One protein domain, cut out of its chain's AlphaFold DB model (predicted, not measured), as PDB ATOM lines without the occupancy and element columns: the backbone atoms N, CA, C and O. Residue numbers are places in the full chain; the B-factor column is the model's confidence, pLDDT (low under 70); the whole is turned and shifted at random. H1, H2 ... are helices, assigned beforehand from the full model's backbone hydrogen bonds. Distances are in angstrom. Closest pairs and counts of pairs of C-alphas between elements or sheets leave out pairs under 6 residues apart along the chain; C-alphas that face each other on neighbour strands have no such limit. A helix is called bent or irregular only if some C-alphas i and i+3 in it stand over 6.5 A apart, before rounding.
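What this domain is: This is residues 36 to 162 of the 247 residues of an uncharacterized protein of Deltaproteobacteria bacterium (UniProt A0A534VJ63). Five helices pack crosswise in an elongated body: H2 and H4 are nearest its middle, H3 and H5 cross them, and H1 packs on H2 and on the first part of H3. Long loops draw the body out at both ends of its longest axis, residues 46 to 59 near the later part of H3 at one end, and residues 75 to 86 and 128 to 141 at the other. The printed part has 127 residues with five named helices, H1 to H5 in chain order, and no named strand; the class is all helix, with 78 residues in the helices. The whole is compact, with a radius of gyration of the C-alphas of 14.9 A, and spans 47 by 29 by 28 A.

Where its parts are: The longest helix, H3, covers residues 87 to 108 and measures 31.8 A from its first C-alpha, at (248.405, 172.253, 179.523), to its last. H4 covers residues 117 to 127, 16.6 A; it is irregular, but only just, with C-alphas 118 and 121 at 6.9 A. H2 covers residues 60 to 74, 21.4 A. H5 covers residues 142 to 161, 29.5 A, and ends with C-alpha 161 at (239.246, 149.397, 182.875). H1 covers residues 36 to 45, 14.1 A, and begins with C-alpha 36 at (251.232, 160.057, 181.248).

How they stand to each other: H2 and H3 are the hubs, touching three helices each, and the helix packing is mostly crossed. H3 touches H4 at a steep tilt of 48 degrees, opposite ways, the closest C-alphas being those of Asn 93 and Val 123, 4.9 A apart. With residues 87 to 94 alone, H3 touches H2, its partner in a helical hairpin, at a steep tilt of 43 degrees; the closest C-alphas, of Ala 67 and Thr 90, are 6.0 A apart. The same residues of H3 touch H1, the C-alphas of Met 42 and Ile 91 coming closest at 5.0 A. H1 and H2 are about perpendicular, at 78 degrees, and touch, closest at the C-alphas of Glu 38 and Ala 67, 6.0 A apart. H5 touches H2 with residues 149 to 157 alone, closest at the C-alphas of Leu 69 and Ala 153, 5.0 A, and touches H4 with residues 143 to 150 alone, closest at those of Leu 124 and Ile 146, 6.5 A. H2 and H4 are near each other; H5 is apart from H1 and H3. Every O i to N i+4 pair is within hydrogen-bond range in H1 and H3, against 10 of 11 in H2, 14 of 16 in H5 and 1 of 7 in H4, where 7 of 8 O i to N i+3 pairs are within range.

The domain as a whole: The two C-alphas farthest apart, those of Val 53 and Gly 137, are 48.3 A apart. The printed part has no cut. The links H1 to H2, H2 to H3 and H4 to H5 are long, and H3 to H4 is short; residues 55 to 56 make a short parallel pairing with residues 112 to 113. The mean pLDDT of the printed part is 90.3, and residues 135 to 140 are under 70.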
ATOM      1  N   PRO A  36     250.331 160.038 180.097       97.31
ATOM      2  CA  PRO A  36     251.232 160.057 181.248       97.31
ATOM      3  C   PRO A  36     252.022 161.362 181.381       97.31
ATOM      4  O   PRO A  36     252.123 161.879 182.488       97.31
ATOM      5  N   ASP A  37     252.516 161.926 180.274       97.25
ATOM      6  CA  ASP A  37     253.235 163.207 180.305       97.25
ATOM      7  C   ASP A  37     252.314 164.356 180.748       97.25
ATOM      8  O   ASP A  37     252.708 165.208 181.543       97.25
ATOM      9  N   GLU A  38     251.072 164.383 180.253       97.62
ATOM     10  CA  GLU A  38     250.079 165.396 180.629       97.62
ATOM     11  C   GLU A  38     249.710 165.300 182.117       97.62
ATOM     12  O   GLU A  38     249.637 166.326 182.791       97.62
ATOM     13  N   ILE A  39     249.525 164.079 182.634       97.88
ATOM     14  CA  ILE A  39     249.254 163.823 184.056       97.88
ATOM     15  C   ILE A  39     250.451 164.252 184.904       97.88
ATOM     16  O   ILE A  39     250.260 164.969 185.880       97.88
ATOM     17  N   ALA A  40     251.673 163.879 184.518       97.50
ATOM     18  CA  ALA A  40     252.879 164.235 185.259       97.50
ATOM     19  C   ALA A  40     253.049 165.757 185.379       97.50
ATOM     20  O   ALA A  40     253.322 166.263 186.465       97.50
ATOM     21  N   ILE A  41     252.826 166.501 184.288       96.25
ATOM     22  CA  ILE A  41     252.873 167.970 184.319       96.25
ATOM     23  C   ILE A  41     251.729 168.528 185.173       96.25
ATOM     24  O   ILE A  41     251.955 169.406 185.997       96.25
ATOM     25  N   MET A  42     250.505 168.020 185.009       96.19
ATOM     26  CA  MET A  42     249.348 168.446 185.801       96.19
ATOM     27  C   MET A  42     249.590 168.278 187.307       96.19
ATOM     28  O   MET A  42     249.276 169.185 188.072       96.19
ATOM     29  N   GLU A  43     250.142 167.141 187.732       94.75
ATOM     30  CA  GLU A  43     250.439 166.859 189.139       94.75
ATOM     31  C   GLU A  43     251.581 167.711 189.683       94.75
ATOM     32  O   GLU A  43     251.507 168.161 190.823       94.75
ATOM     33  N   GLN A  44     252.619 167.943 188.876       95.25
ATOM     34  CA  GLN A  44     253.748 168.783 189.264       95.25
ATOM     35  C   GLN A  44     253.337 170.250 189.440       95.25
ATOM     36  O   GLN A  44     253.820 170.920 190.350       95.25
ATOM     37  N   GLU A  45     252.481 170.755 188.552       94.69
ATOM     38  CA  GLU A  45     252.164 172.183 188.461       94.69
ATOM     39  C   GLU A  45     250.929 172.590 189.273       94.69
ATOM     40  O   GLU A  45     250.688 173.788 189.443       94.69
ATOM     41  N   VAL A  46     250.124 171.640 189.771       89.81
ATOM     42  CA  VAL A  46     248.986 172.000 190.625       89.81
ATOM     43  C   VAL A  46     249.498 172.622 191.932       89.81
ATOM     44  O   VAL A  46     250.380 172.052 192.580       89.81
ATOM     45  N   PRO A  47     248.950 173.773 192.367       85.81
ATOM     46  CA  PRO A  47     249.367 174.388 193.616       85.81
ATOM     47  C   PRO A  47     249.136 173.463 194.812       85.81
ATOM     48  O   PRO A  47     248.045 172.916 195.003       85.81
ATOM     49  N   VAL A  48     250.149 173.338 195.669       81.94
ATOM     50  CA  VAL A  48     249.983 172.706 196.981       81.94
ATOM     51  C   VAL A  48     249.223 173.684 197.874       81.94
ATOM     52  O   VAL A  48     249.756 174.718 198.272       81.94
ATOM     53  N   LEU A  49     247.964 173.364 198.161       84.88
ATOM     54  CA  LEU A  49     247.105 174.142 199.050       84.88
ATOM     55  C   LEU A  49     247.056 173.491 200.433       84.88
ATOM     56  O   LEU A  49     247.002 172.265 200.541       84.88
ATOM     57  N   ASP A  50     247.030 174.312 201.481       84.44
ATOM     58  CA  ASP A  50     246.729 173.838 202.830       84.44
ATOM     59  C   ASP A  50     245.238 173.486 202.922       84.44
ATOM     60  O   ASP A  50     244.373 174.358 202.842       84.44
ATOM     61  N   ARG A  51     244.949 172.191 203.067       84.69
ATOM     62  CA  ARG A  51     243.589 171.635 203.186       84.69
ATOM     63  C   ARG A  51     243.292 171.169 204.617       84.69
ATOM     64  O   ARG A  51     242.380 170.370 204.864       84.69
ATOM     65  N   GLY A  52     244.063 171.674 205.584       83.88
ATOM     66  CA  GLY A  52     243.963 171.333 206.995       83.88
ATOM     67  C   GLY A  52     244.242 169.852 207.244       83.88
ATOM     68  O   GLY A  52     245.247 169.305 206.806       83.88
ATOM     69  N   VAL A  53     243.337 169.187 207.965       85.38
ATOM     70  CA  VAL A  53     243.480 167.766 208.344       85.38
ATOM     71  C   VAL A  53     242.937 166.784 207.303       85.38
ATOM     72  O   VAL A  53     242.925 165.582 207.565       85.38
ATOM     73  N   ARG A  54     242.422 167.266 206.162       91.06
ATOM     74  CA  ARG A  54     241.800 166.395 205.161       91.06
ATOM     75  C   ARG A  54     242.823 165.906 204.152       91.06
ATOM     76  O   ARG A  54     243.448 166.701 203.456       91.06
ATOM     77  N   GLU A  55     242.943 164.592 204.039       91.88
ATOM     78  CA  GLU A  55     243.811 163.970 203.046       91.88
ATOM     79  C   GLU A  55     243.167 164.046 201.656       91.88
ATOM     80  O   GLU A  55     241.993 163.709 201.488       91.88
ATOM     81  N   VAL A  56     243.927 164.474 200.646       94.31
ATOM     82  CA  VAL A  56     243.485 164.435 199.246       94.31
ATOM     83  C   VAL A  56     243.886 163.100 198.643       94.31
ATOM     84  O   VAL A  56     245.073 162.795 198.541       94.31
ATOM     85  N   ARG A  57     242.906 162.325 198.175       94.62
ATOM     86  CA  ARG A  57     243.154 161.068 197.461       94.62
ATOM     87  C   ARG A  57     242.433 161.101 196.129       94.62
ATOM     88  O   ARG A  57     241.220 161.250 196.071       94.62
ATOM     89  N   VAL A  58     243.188 160.940 195.048       95.56
ATOM     90  CA  VAL A  58     242.647 160.979 193.687       95.56
ATOM     91  C   VAL A  58     242.924 159.651 192.994       95.56
ATOM     92  O   VAL A  58     244.097 159.342 192.751       95.56
ATOM     93  N   PRO A  59     241.883 158.873 192.639       96.00
ATOM     94  CA  PRO A  59     242.054 157.664 191.845       96.00
ATOM     95  C   PRO A  59     242.729 157.959 190.504       96.00
ATOM     96  O   PRO A  59     242.458 158.979 189.869       96.00
ATOM     97  N   PHE A  60     243.597 157.057 190.044       96.12
ATOM     98  CA  PHE A  60     244.385 157.294 188.833       96.12
ATOM     99  C   PHE A  60     243.513 157.510 187.587       96.12
ATOM    100  O   PHE A  60     243.765 158.438 186.824       96.12
ATOM    101  N   PHE A  61     242.423 156.748 187.437       97.25
ATOM    102  CA  PHE A  61     241.492 156.926 186.320       97.25
ATOM    103  C   PHE A  61     240.843 158.322 186.305       97.25
ATOM    104  O   PHE A  61     240.531 158.838 185.239       97.25
ATOM    105  N   VAL A  62     240.680 158.989 187.455       97.94
ATOM    106  CA  VAL A  62     240.172 160.373 187.496       97.94
ATOM    107  C   VAL A  62     241.201 161.337 186.906       97.94
ATOM    108  O   VAL A  62     240.843 162.211 186.118       97.94
ATOM    109  N   LYS A  63     242.490 161.143 187.213       97.62
ATOM    110  CA  LYS A  63     243.589 161.910 186.595       97.62
ATOM    111  C   LYS A  63     243.629 161.677 185.087       97.62
ATOM    112  O   LYS A  63     243.777 162.628 184.321       97.62
ATOM    113  N   GLU A  64     243.425 160.433 184.657       98.38
ATOM    114  CA  GLU A  64     243.311 160.109 183.237       98.38
ATOM    115  C   GLU A  64     242.115 160.781 182.570       98.38
ATOM    116  O   GLU A  64     242.277 161.257 181.454       98.38
ATOM    117  N   ILE A  65     240.945 160.870 183.215       98.50
ATOM    118  CA  ILE A  65     239.778 161.575 182.653       98.50
ATOM    119  C   ILE A  65     240.113 163.050 182.424       98.50
ATOM    120  O   ILE A  65     239.837 163.578 181.347       98.50
ATOM    121  N   VAL A  66     240.742 163.713 183.400       97.94
ATOM    122  CA  VAL A  66     241.107 165.135 183.286       97.94
ATOM    123  C   VAL A  66     242.140 165.362 182.178       97.94
ATOM    124  O   VAL A  66     241.988 166.284 181.378       97.94
ATOM    125  N   ALA A  67     243.155 164.503 182.072       97.94
ATOM    126  CA  ALA A  67     244.121 164.568 180.977       97.94
ATOM    127  C   ALA A  67     243.475 164.249 179.616       97.94
ATOM    128  O   ALA A  67     243.708 164.953 178.630       97.94
ATOM    129  N   GLN A  68     242.617 163.225 179.557       98.31
ATOM    130  CA  GLN A  68     241.910 162.818 178.344       98.31
ATOM    131  C   GLN A  68     240.979 163.921 177.848       98.31
ATOM    132  O   GLN A  68     240.917 164.144 176.644       98.31
ATOM    133  N   LEU A  69     240.324 164.665 178.741       97.50
ATOM    134  CA  LEU A  69     239.495 165.820 178.396       97.50
ATOM    135  C   LEU A  69     240.269 166.859 177.575       97.50
ATOM    136  O   LEU A  69     239.780 167.333 176.548       97.50
ATOM    137  N   THR A  70     241.505 167.168 177.965       95.56
ATOM    138  CA  THR A  70     242.360 168.086 177.202       95.56
ATOM    139  C   THR A  70     242.771 167.499 175.853       95.56
ATOM    140  O   THR A  70     242.820 168.224 174.858       95.56
ATOM    141  N   PHE A  71     243.020 166.190 175.773       96.12
ATOM    142  CA  PHE A  71     243.283 165.512 174.497       96.12
ATOM    143  C   PHE A  71     242.062 165.549 173.569       96.12
ATOM    144  O   PHE A  71     242.216 165.839 172.383       96.12
ATOM    145  N   GLU A  72     240.852 165.334 174.096       96.12
ATOM    146  CA  GLU A  72     239.613 165.485 173.326       96.12
ATOM    147  C   GLU A  72     239.443 166.915 172.810       96.12
ATOM    148  O   GLU A  72     238.996 167.108 171.680       96.12
ATOM    149  N   ALA A  73     239.816 167.916 173.612       93.75
ATOM    150  CA  ALA A  73     239.737 169.317 173.219       93.75
ATOM    151  C   ALA A  73     240.746 169.662 172.103       93.75
ATOM    152  O   ALA A  73     240.379 170.299 171.116       93.75
ATOM    153  N   ARG A  74     241.993 169.177 172.200       92.50
ATOM    154  CA  ARG A  74     243.025 169.325 171.148       92.50
ATOM    155  C   ARG A  74     242.645 168.638 169.834       92.50
ATOM    156  O   ARG A  74     243.082 169.061 168.775       92.50
ATOM    157  N   GLY A  75     241.864 167.561 169.901       91.62
ATOM    158  CA  GLY A  75     241.373 166.837 168.726       91.62
ATOM    159  C   GLY A  75     240.031 167.337 168.182       91.62
ATOM    160  O   GLY A  75     239.503 166.733 167.250       91.62
ATOM    161  N   SER A  76     239.438 168.378 168.775       91.50
ATOM    162  CA  SER A  76     238.089 168.834 168.432       91.50
ATOM    163  C   SER A  76     238.104 169.874 167.314       91.50
ATOM    164  O   SER A  76     238.643 170.964 167.483       91.50
ATOM    165  N   ASN A  77     237.397 169.595 166.219       89.31
ATOM    166  CA  ASN A  77     237.178 170.566 165.138       89.31
ATOM    167  C   ASN A  77     236.226 171.713 165.533       89.31
ATOM    168  O   ASN A  77     236.067 172.658 164.775       89.31
ATOM    169  N   GLU A  78     235.557 171.616 166.688       87.12
ATOM    170  CA  GLU A  78     234.707 172.692 167.231       87.12
ATOM    171  C   GLU A  78     235.527 173.729 168.031       87.12
ATOM    172  O   GLU A  78     234.976 174.717 168.507       87.12
ATOM    173  N   ILE A  79     236.836 173.505 168.204       87.69
ATOM    174  CA  ILE A  79     237.762 174.380 168.934       87.69
ATOM    175  C   ILE A  79     238.774 174.967 167.955       87.69
ATOM    176  O   ILE A  79     239.359 174.225 167.164       87.69
ATOM    177  N   ASN A  80     239.026 176.271 168.071       85.06
ATOM    178  CA  ASN A  80     240.032 176.977 167.294       85.06
ATOM    179  C   ASN A  80     241.437 176.471 167.647       85.06
ATOM    180  O   ASN A  80     242.022 176.795 168.686       85.06
ATOM    181  N   GLN A  81     242.000 175.680 166.737       83.12
ATOM    182  CA  GLN A  81     243.312 175.069 166.923       83.12
ATOM    183  C   GLN A  81     244.472 176.061 166.753       83.12
ATOM    184  O   GLN A  81     245.569 175.768 167.227       83.12
ATOM    185  N   ALA A  82     244.249 177.235 166.143       77.31
ATOM    186  CA  ALA A  82     245.272 178.280 166.035       77.31
ATOM    187  C   ALA A  82     245.600 178.893 167.406       77.31
ATOM    188  O   ALA A  82     246.760 179.170 167.711       77.31
ATOM    189  N   SER A  83     244.588 179.036 168.264       75.88
ATOM    190  CA  SER A  83     244.755 179.470 169.659       75.88
ATOM    191  C   SER A  83     245.290 178.332 170.537       75.88
ATOM    192  O   SER A  83     246.058 178.557 171.476       75.88
ATOM    193  N   GLY A  84     244.962 177.089 170.164       81.62
ATOM    194  CA  GLY A  84     245.474 175.864 170.765       81.62
ATOM    195  C   GLY A  84     244.942 175.605 172.179       81.62
ATOM    196  O   GLY A  84     244.425 176.482 172.863       81.62
ATOM    197  N   VAL A  85     245.091 174.364 172.653       89.00
ATOM    198  CA  VAL A  85     244.637 173.960 173.994       89.00
ATOM    199  C   VAL A  85     245.842 173.619 174.868       89.00
ATOM    200  O   VAL A  85     246.414 172.526 174.797       89.00
ATOM    201  N   SER A  86     246.242 174.587 175.691       90.00
ATOM    202  CA  SER A  86     247.435 174.472 176.535       90.00
ATOM    203  C   SER A  86     247.261 173.517 177.718       90.00
ATOM    204  O   SER A  86     246.151 173.247 178.168       90.00
ATOM    205  N   VAL A  87     248.383 173.068 178.290       91.44
ATOM    206  CA  VAL A  87     248.405 172.253 179.523       91.44
ATOM    207  C   VAL A  87     247.783 172.989 180.719       91.44
ATOM    208  O   VAL A  87     247.282 172.362 181.649       91.44
ATOM    209  N   ARG A  88     247.709 174.331 180.682       91.12
ATOM    210  CA  ARG A  88     246.984 175.103 181.703       91.12
ATOM    211  C   ARG A  88     245.510 174.718 181.766       91.12
ATOM    212  O   ARG A  88     244.919 174.855 182.829       91.12
ATOM    213  N   VAL A  89     244.902 174.254 180.671       92.94
ATOM    214  CA  VAL A  89     243.524 173.744 180.707       92.94
ATOM    215  C   VAL A  89     243.447 172.540 181.643       92.94
ATOM    216  O   VAL A  89     242.664 172.571 182.586       92.94
ATOM    217  N   THR A  90     244.331 171.555 181.477       96.00
ATOM    218  CA  THR A  90     244.409 170.371 182.347       96.00
ATOM    219  C   THR A  90     244.641 170.744 183.811       96.00
ATOM    220  O   THR A  90     243.891 170.294 184.673       96.00
ATOM    221  N   ILE A  91     245.623 171.612 184.090       95.56
ATOM    222  CA  ILE A  91     245.962 172.049 185.458       95.56
ATOM    223  C   ILE A  91     244.751 172.704 186.134       95.56
ATOM    224  O   ILE A  91     244.356 172.306 187.226       95.56
ATOM    225  N   ASN A  92     244.104 173.658 185.458       94.94
ATOM    226  CA  ASN A  92     242.954 174.366 186.024       94.94
ATOM    227  C   ASN A  92     241.720 173.466 186.173       94.94
ATOM    228  O   ASN A  92     240.943 173.644 187.111       94.94
ATOM    229  N   ASN A  93     241.515 172.522 185.252       96.06
ATOM    230  CA  ASN A  93     240.429 171.549 185.347       96.06
ATOM    231  C   ASN A  93     240.631 170.642 186.561       96.06
ATOM    232  O   ASN A  93     239.693 170.415 187.320       96.06
ATOM    233  N   TYR A  94     241.863 170.178 186.776       96.75
ATOM    234  CA  TYR A  94     242.216 169.376 187.938       96.75
ATOM    235  C   TYR A  94     242.023 170.150 189.247       96.75
ATOM    236  O   TYR A  94     241.397 169.650 190.178       96.75
ATOM    237  N   GLU A  95     242.472 171.403 189.297       95.19
ATOM    238  CA  GLU A  95     242.270 172.285 190.448       95.19
ATOM    239  C   GLU A  95     240.784 172.543 190.738       95.19
ATOM    240  O   GLU A  95     240.355 172.468 191.891       95.19
ATOM    241  N   SER A  96     239.975 172.787 189.702       94.81
ATOM    242  CA  SER A  96     238.527 173.012 189.838       94.81
ATOM    243  C   SER A  96     237.818 171.767 190.366       94.81
ATOM    244  O   SER A  96     237.015 171.862 191.297       94.81
ATOM    245  N   LEU A  97     238.190 170.595 189.843       96.12
ATOM    246  CA  LEU A  97     237.681 169.305 190.294       96.12
ATOM    247  C   LEU A  97     237.995 169.066 191.778       96.12
ATOM    248  O   LEU A  97     237.105 168.740 192.564       96.12
ATOM    249  N   LEU A  98     239.250 169.286 192.179       95.44
ATOM    250  CA  LEU A  98     239.680 169.157 193.573       95.44
ATOM    251  C   LEU A  98     239.016 170.183 194.493       95.44
ATOM    252  O   LEU A  98     238.753 169.880 195.655       95.44
ATOM    253  N   SER A  99     238.758 171.390 193.997       94.00
ATOM    254  CA  SER A  99     238.088 172.447 194.756       94.00
ATOM    255  C   SER A  99     236.612 172.116 194.991       94.00
ATOM    256  O   SER A  99     236.099 172.342 196.088       94.00
ATOM    257  N   ASN A 100     235.921 171.532 194.003       94.75
ATOM    258  CA  ASN A 100     234.536 171.093 194.192       94.75
ATOM    259  C   ASN A 100     234.449 169.890 195.144       94.75
ATOM    260  O   ASN A 100     233.613 169.886 196.049       94.75
ATOM    261  N   ALA A 101     235.376 168.935 195.015       95.25
ATOM    262  CA  ALA A 101     235.484 167.804 195.931       95.25
ATOM    263  C   ALA A 101     235.751 168.253 197.378       95.25
ATOM    264  O   ALA A 101     235.132 167.753 198.316       95.25
ATOM    265  N   GLU A 102     236.629 169.242 197.569       95.00
ATOM    266  CA  GLU A 102     236.902 169.829 198.882       95.00
ATOM    267  C   GLU A 102     235.682 170.546 199.452       95.00
ATOM    268  O   GLU A 102     235.317 170.335 200.609       95.00
ATOM    269  N   LYS A 103     235.004 171.353 198.633       94.06
ATOM    270  CA  LYS A 103     233.759 172.017 199.021       94.06
ATOM    271  C   LYS A 103     232.711 171.005 199.486       94.06
ATOM    272  O   LYS A 103     232.050 171.265 200.494       94.06
ATOM    273  N   ARG A 104     232.556 169.867 198.794       93.69
ATOM    274  CA  ARG A 104     231.693 168.767 199.255       93.69
ATOM    275  C   ARG A 104     232.169 168.254 200.608       93.69
ATOM    276  O   ARG A 104     231.383 168.282 201.547       93.69
ATOM    277  N   ALA A 105     233.435 167.858 200.722       94.06
ATOM    278  CA  ALA A 105     233.971 167.255 201.939       94.06
ATOM    279  C   ALA A 105     233.826 168.162 203.173       94.06
ATOM    280  O   ALA A 105     233.493 167.703 204.264       94.06
ATOM    281  N   VAL A 106     234.009 169.475 203.011       93.56
ATOM    282  CA  VAL A 106     233.781 170.459 204.079       93.56
ATOM    283  C   VAL A 106     232.308 170.514 204.487       93.56
ATOM    284  O   VAL A 106     232.013 170.543 205.680       93.56
ATOM    285  N   ARG A 107     231.385 170.517 203.520       93.56
ATOM    286  CA  ARG A 107     229.938 170.609 203.775       93.56
ATOM    287  C   ARG A 107     229.358 169.345 204.396       93.56
ATOM    288  O   ARG A 107     228.479 169.448 205.244       93.56
ATOM    289  N   THR A 108     229.833 168.178 203.973       92.25
ATOM    290  CA  THR A 108     229.346 166.872 204.439       92.25
ATOM    291  C   THR A 108     230.110 166.354 205.658       92.25
ATOM    292  O   THR A 108     229.723 165.345 206.237       92.25
ATOM    293  N   GLY A 109     231.183 167.036 206.073       91.69
ATOM    294  CA  GLY A 109     232.015 166.618 207.201       91.69
ATOM    295  C   GLY A 109     232.956 165.448 206.890       91.69
ATOM    296  O   GLY A 109     233.489 164.840 207.818       91.69
ATOM    297  N   GLU A 110     233.191 165.133 205.613       92.12
ATOM    298  CA  GLU A 110     234.141 164.093 205.212       92.12
ATOM    299  C   GLU A 110     235.579 164.464 205.601       92.12
ATOM    300  O   GLU A 110     235.994 165.630 205.589       92.12
ATOM    301  N   ARG A 111     236.346 163.430 205.963       91.88
ATOM    302  CA  ARG A 111     237.755 163.540 206.372       91.88
ATOM    303  C   ARG A 111     238.732 163.408 205.207       91.88
ATOM    304  O   ARG A 111     239.892 163.767 205.359       91.88
ATOM    305  N   GLU A 112     238.269 162.913 204.067       94.25
ATOM    306  CA  GLU A 112     239.053 162.772 202.845       94.25
ATOM    307  C   GLU A 112     238.448 163.659 201.756       94.25
ATOM    308  O   GLU A 112     237.234 163.850 201.689       94.25
ATOM    309  N   ILE A 113     239.302 164.190 200.887       95.81
ATOM    310  CA  ILE A 113     238.912 164.908 199.679       95.81
ATOM    311  C   ILE A 113     239.157 163.957 198.514       95.81
ATOM    312  O   ILE A 113     240.296 163.762 198.086       95.81
ATOM    313  N   VAL A 114     238.075 163.356 198.022       96.00
ATOM    314  CA  VAL A 114     238.109 162.446 196.873       96.00
ATOM    315  C   VAL A 114     237.191 162.991 195.781       96.00
ATOM    316  O   VAL A 114     235.982 163.104 196.021       96.00
ATOM    317  N   PRO A 115     237.728 163.366 194.606       96.00
ATOM    318  CA  PRO A 115     236.921 163.828 193.486       96.00
ATOM    319  C   PRO A 115     236.126 162.681 192.868       96.00
ATOM    320  O   PRO A 115     236.661 161.596 192.653       96.00
ATOM    321  N   ARG A 116     234.863 162.957 192.546       94.19
ATOM    322  CA  ARG A 116     233.917 162.040 191.908       94.19
ATOM    323  C   ARG A 116     233.540 162.544 190.514       94.19
ATOM    324  O   ARG A 116     233.944 163.629 190.100       94.19
ATOM    325  N   LEU A 117     232.754 161.780 189.765       94.19
ATOM    326  CA  LEU A 117     232.330 162.196 188.425       94.19
ATOM    327  C   LEU A 117     231.270 163.295 188.480       94.19
ATOM    328  O   LEU A 117     231.230 164.154 187.605       94.19
ATOM    329  N   SER A 118     230.472 163.323 189.543       92.25
ATOM    330  CA  SER A 118     229.562 164.412 189.877       92.25
ATOM    331  C   SER A 118     230.285 165.750 190.080       92.25
ATOM    332  O   SER A 118     229.653 166.795 189.940       92.25
ATOM    333  N   ASP A 119     231.606 165.748 190.309       94.12
ATOM    334  CA  ASP A 119     232.429 166.961 190.331       94.12
ATOM    335  C   ASP A 119     232.888 167.428 188.945       94.12
ATOM    336  O   ASP A 119     233.255 168.595 188.803       94.12
ATOM    337  N   LEU A 120     232.880 166.573 187.912       93.81
ATOM    338  CA  LEU A 120     233.370 166.926 186.570       93.81
ATOM    339  C   LEU A 120     232.713 168.176 185.970       93.81
ATOM    340  O   LEU A 120     233.440 168.958 185.366       93.81
ATOM    341  N   PRO A 121     231.410 168.461 186.162       91.12
ATOM    342  CA  PRO A 121     230.809 169.703 185.673       91.12
ATOM    343  C   PRO A 121     231.499 170.984 186.172       91.12
ATOM    344  O   PRO A 121     231.369 172.030 185.538       91.12
ATOM    345  N   SER A 122     232.252 170.931 187.280       92.31
ATOM    346  CA  SER A 122     233.021 172.079 187.782       92.31
ATOM    347  C   SER A 122     234.084 172.577 186.795       92.31
ATOM    348  O   SER A 122     234.413 173.764 186.808       92.31
ATOM    349  N   VAL A 123     234.567 171.720 185.883       92.94
ATOM    350  CA  VAL A 123     235.572 172.098 184.875       92.94
ATOM    351  C   VAL A 123     235.017 173.046 183.810       92.94
ATOM    352  O   VAL A 123     235.777 173.713 183.111       92.94
ATOM    353  N   LEU A 124     233.691 173.165 183.687       89.56
ATOM    354  CA  LEU A 124     233.074 174.095 182.742       89.56
ATOM    355  C   LEU A 124     233.530 175.532 183.018       89.56
ATOM    356  O   LEU A 124     233.917 176.246 182.094       89.56
ATOM    357  N   ALA A 125     233.566 175.931 184.292       85.38
ATOM    358  CA  ALA A 125     234.007 177.264 184.689       85.38
ATOM    359  C   ALA A 125     235.492 177.508 184.367       85.38
ATOM    360  O   ALA A 125     235.869 178.621 184.000       85.38
ATOM    361  N   SER A 126     236.346 176.480 184.459       86.31
ATOM    362  CA  SER A 126     237.769 176.608 184.135       86.31
ATOM    363  C   SER A 126     238.062 176.595 182.637       86.31
ATOM    364  O   SER A 126     239.093 177.159 182.247       86.31
ATOM    365  N   MET A 127     237.187 175.989 181.826       86.62
ATOM    366  CA  MET A 127     237.343 175.834 180.374       86.62
ATOM    367  C   MET A 127     236.694 176.954 179.555       86.62
ATOM    368  O   MET A 127     237.299 177.376 178.573       86.62
ATOM    369  N   ALA A 128     235.524 177.467 179.957       80.62
ATOM    370  CA  ALA A 128     234.726 178.409 179.156       80.62
ATOM    371  C   ALA A 128     235.468 179.707 178.767       80.62
ATOM    372  O   ALA A 128     235.172 180.309 177.749       80.62
ATOM    373  N   GLY A 129     236.465 180.135 179.549       74.62
ATOM    374  CA  GLY A 129     237.298 181.305 179.226       74.62
ATOM    375  C   GLY A 129     238.679 180.985 178.644       74.62
ATOM    376  O   GLY A 129     239.479 181.898 178.455       74.62
ATOM    377  N   LYS A 130     239.015 179.704 178.448       81.19
ATOM    378  CA  LYS A 130     240.367 179.256 178.048       81.19
ATOM    379  C   LYS A 130     240.403 178.514 176.720       81.19
ATOM    380  O   LYS A 130     241.485 178.144 176.270       81.19
ATOM    381  N   ILE A 131     239.241 178.260 176.139       83.19
ATOM    382  CA  ILE A 131     239.090 177.586 174.862       83.19
ATOM    383  C   ILE A 131     238.327 178.534 173.956       83.19
ATOM    384  O   ILE A 131     237.254 179.007 174.315       83.19
ATOM    385  N   GLU A 132     238.890 178.802 172.788       81.12
ATOM    386  CA  GLU A 132     238.204 179.560 171.753       81.12
ATOM    387  C   GLU A 132     237.474 178.588 170.836       81.12
ATOM    388  O   GLU A 132     238.063 177.622 170.347       81.12
ATOM    389  N   LEU A 133     236.186 178.826 170.615       80.75
ATOM    390  CA  LEU A 133     235.413 178.037 169.668       80.75
ATOM    391  C   LEU A 133     235.754 178.462 168.239       80.75
ATOM    392  O   LEU A 133     235.845 179.653 167.937       80.75
ATOM    393  N   GLU A 134     235.913 177.483 167.350       77.50
ATOM    394  CA  GLU A 134     235.845 177.742 165.908       77.50
ATOM    395  C   GLU A 134     234.426 178.247 165.623       77.50
ATOM    396  O   GLU A 134     233.509 177.696 166.212       77.50
ATOM    397  N   TYR A 135     234.208 179.278 164.797       64.62
ATOM    398  CA  TYR A 135     232.892 179.927 164.630       64.62
ATOM    399  C   TYR A 135     231.759 178.906 164.381       64.62
ATOM    400  O   TYR A 135     231.505 178.483 163.252       64.62
ATOM    401  N   VAL A 136     231.072 178.502 165.450       58.28
ATOM    402  CA  VAL A 136     229.878 177.662 165.411       58.28
ATOM    403  C   VAL A 136     228.728 178.637 165.590       58.28
ATOM    404  O   VAL A 136     228.766 179.429 166.524       58.28
ATOM    405  N   GLY A 137     227.773 178.656 164.657       57.75
ATOM    406  CA  GLY A 137     226.686 179.645 164.631       57.75
ATOM    407  C   GLY A 137     226.010 179.879 165.991       57.75
ATOM    408  O   GLY A 137     226.093 179.031 166.877       57.75
ATOM    409  N   GLU A 138     225.321 181.019 166.115       56.94
ATOM    410  CA  GLU A 138     224.833 181.670 167.353       56.94
ATOM    411  C   GLU A 138     224.110 180.780 168.396       56.94
ATOM    412  O   GLU A 138     223.940 181.198 169.539       56.94
ATOM    413  N   ASP A 139     223.732 179.545 168.051       55.72
ATOM    414  CA  ASP A 139     222.916 178.640 168.866       55.72
ATOM    415  C   ASP A 139     223.683 177.577 169.680       55.72
ATOM    416  O   ASP A 139     223.074 176.916 170.526       55.72
ATOM    417  N   LYS A 140     224.994 177.358 169.474       61.50
ATOM    418  CA  LYS A 140     225.741 176.352 170.263       61.50
ATOM    419  C   LYS A 140     226.445 176.977 171.466       61.50
ATOM    420  O   LYS A 140     227.402 177.723 171.313       61.50
ATOM    421  N   LYS A 141     226.010 176.606 172.672       70.88
ATOM    422  CA  LYS A 141     226.618 177.056 173.931       70.88
ATOM    423  C   LYS A 141     227.895 176.269 174.230       70.88
ATOM    424  O   LYS A 141     227.895 175.042 174.125       70.88
ATOM    425  N   ASP A 142     228.936 176.950 174.710       73.12
ATOM    426  CA  ASP A 142     230.214 176.363 175.151       73.12
ATOM    427  C   ASP A 142     230.022 175.162 176.088       73.12
ATOM    428  O   ASP A 142     230.735 174.160 175.995       73.12
ATOM    429  N   GLY A 143     229.010 175.235 176.959       82.38
ATOM    430  CA  GLY A 143     228.666 174.169 177.897       82.38
ATOM    431  C   GLY A 143     228.333 172.841 177.218       82.38
ATOM    432  O   GLY A 143     228.825 171.807 177.653       82.38
ATOM    433  N   ASP A 144     227.594 172.857 176.105       87.25
ATOM    434  CA  ASP A 144     227.209 171.624 175.409       87.25
ATOM    435  C   ASP A 144     228.423 170.946 174.764       87.25
ATOM    436  O   ASP A 144     228.493 169.718 174.677       87.25
ATOM    437  N   LEU A 145     229.387 171.735 174.279       88.44
ATOM    438  CA  LEU A 145     230.641 171.200 173.757       88.44
ATOM    439  C   LEU A 145     231.477 170.585 174.880       88.44
ATOM    440  O   LEU A 145     231.980 169.473 174.719       88.44
ATOM    441  N   ILE A 146     231.623 171.295 176.000       90.75
ATOM    442  CA  ILE A 146     232.393 170.823 177.154       90.75
ATOM    443  C   ILE A 146     231.788 169.527 177.703       90.75
ATOM    444  O   ILE A 146     232.522 168.562 177.896       90.75
ATOM    445  N   ASP A 147     230.465 169.443 177.844       91.31
ATOM    446  CA  ASP A 147     229.783 168.222 178.286       91.31
ATOM    447  C   ASP A 147     230.033 167.051 177.316       91.31
ATOM    448  O   ASP A 147     230.351 165.936 177.743       91.31
ATOM    449  N   ARG A 148     229.994 167.291 175.994       93.12
ATOM    450  CA  ARG A 148     230.368 166.266 174.999       93.12
ATOM    451  C   ARG A 148     231.828 165.828 175.138       93.12
ATOM    452  O   ARG A 148     232.115 164.642 174.984       93.12
ATOM    453  N   LEU A 149     232.747 166.760 175.388       95.25
ATOM    454  CA  LEU A 149     234.168 166.469 175.587       95.25
ATOM    455  C   LEU A 149     234.400 165.643 176.858       95.25
ATOM    456  O   LEU A 149     235.147 164.667 176.809       95.25
ATOM    457  N   ILE A 150     233.722 165.981 177.958       96.25
ATOM    458  CA  ILE A 150     233.750 165.219 179.212       96.25
ATOM    459  C   ILE A 150     233.263 163.792 178.960       96.25
ATOM    460  O   ILE A 150     233.979 162.847 179.277       96.25
ATOM    461  N   ASN A 151     232.110 163.618 178.313       96.94
ATOM    462  CA  ASN A 151     231.566 162.290 178.020       96.94
ATOM    463  C   ASN A 151     232.526 161.450 177.159       96.94
ATOM    464  O   ASN A 151     232.744 160.272 177.439       96.94
ATOM    465  N   ARG A 152     233.159 162.057 176.143       97.88
ATOM    466  CA  ARG A 152     234.190 161.387 175.328       97.88
ATOM    467  C   ARG A 152     235.433 161.007 176.134       97.88
ATOM    468  O   ARG A 152     236.026 159.961 175.879       97.88
ATOM    469  N   ALA A 153     235.836 161.837 177.090       98.19
ATOM    470  CA  ALA A 153     236.956 161.528 177.966       98.19
ATOM    471  C   ALA A 153     236.622 160.374 178.917       98.19
ATOM    472  O   ALA A 153     237.398 159.425 179.023       98.19
ATOM    473  N   VAL A 154     235.443 160.417 179.544       98.38
ATOM    474  CA  VAL A 154     234.970 159.373 180.458       98.38
ATOM    475  C   VAL A 154     234.874 158.031 179.740       98.38
ATOM    476  O   VAL A 154     235.469 157.077 180.229       98.38
ATOM    477  N   ILE A 155     234.222 157.946 178.572       98.19
ATOM    478  CA  ILE A 155     234.074 156.668 177.853       98.19
ATOM    479  C   ILE A 155     235.436 156.074 177.453       98.19
ATOM    480  O   ILE A 155     235.685 154.897 177.693       98.19
ATOM    481  N   LYS A 156     236.372 156.900 176.953       98.38
ATOM    482  CA  LYS A 156     237.716 156.440 176.563       98.38
ATOM    483  C   LYS A 156     238.533 155.913 177.732       98.38
ATOM    484  O   LYS A 156     239.332 155.005 177.534       98.38
ATOM    485  N   VAL A 157     238.395 156.505 178.918       98.38
ATOM    486  CA  VAL A 157     239.071 155.999 180.118       98.38
ATOM    487  C   VAL A 157     238.347 154.766 180.646       98.38
ATOM    488  O   VAL A 157     238.998 153.784 180.977       98.38
ATOM    489  N   TRP A 158     237.015 154.768 180.656       98.25
ATOM    490  CA  TRP A 158     236.195 153.647 181.115       98.25
ATOM    491  C   TRP A 158     236.491 152.355 180.362       98.25
ATOM    492  O   TRP A 158     236.747 151.331 180.995       98.25
ATOM    493  N   ASP A 159     236.593 152.427 179.035       97.81
ATOM    494  CA  ASP A 159     236.887 151.280 178.170       97.81
ATOM    495  C   ASP A 159     238.283 150.667 178.415       97.81
ATOM    496  O   ASP A 159     238.549 149.541 177.988       97.81
ATOM    497  N   LYS A 160     239.189 151.368 179.120       96.88
ATOM    498  CA  LYS A 160     240.487 150.807 179.540       96.88
ATOM    499  C   LYS A 160     240.361 149.859 180.729       96.88
ATOM    500  O   LYS A 160     241.192 148.965 180.877       96.88
ATOM    501  N   TYR A 161     239.367 150.078 181.587       96.81
ATOM    502  CA  TYR A 161     239.246 149.397 182.875       96.81
ATOM    503  C   TYR A 161     238.095 148.402 182.927       96.81
ATOM    504  O   TYR A 161     238.194 147.372 183.591       96.81
ATOM    505  N   LEU A 162     236.988 148.723 182.265       97.00
ATOM    506  CA  LEU A 162     235.726 148.019 182.409       97.00
ATOM    507  C   LEU A 162     235.187 147.587 181.051       97.00
ATOM    508  O   LEU A 162     235.558 148.093 179.995       97.00
TER     509      LEU A 162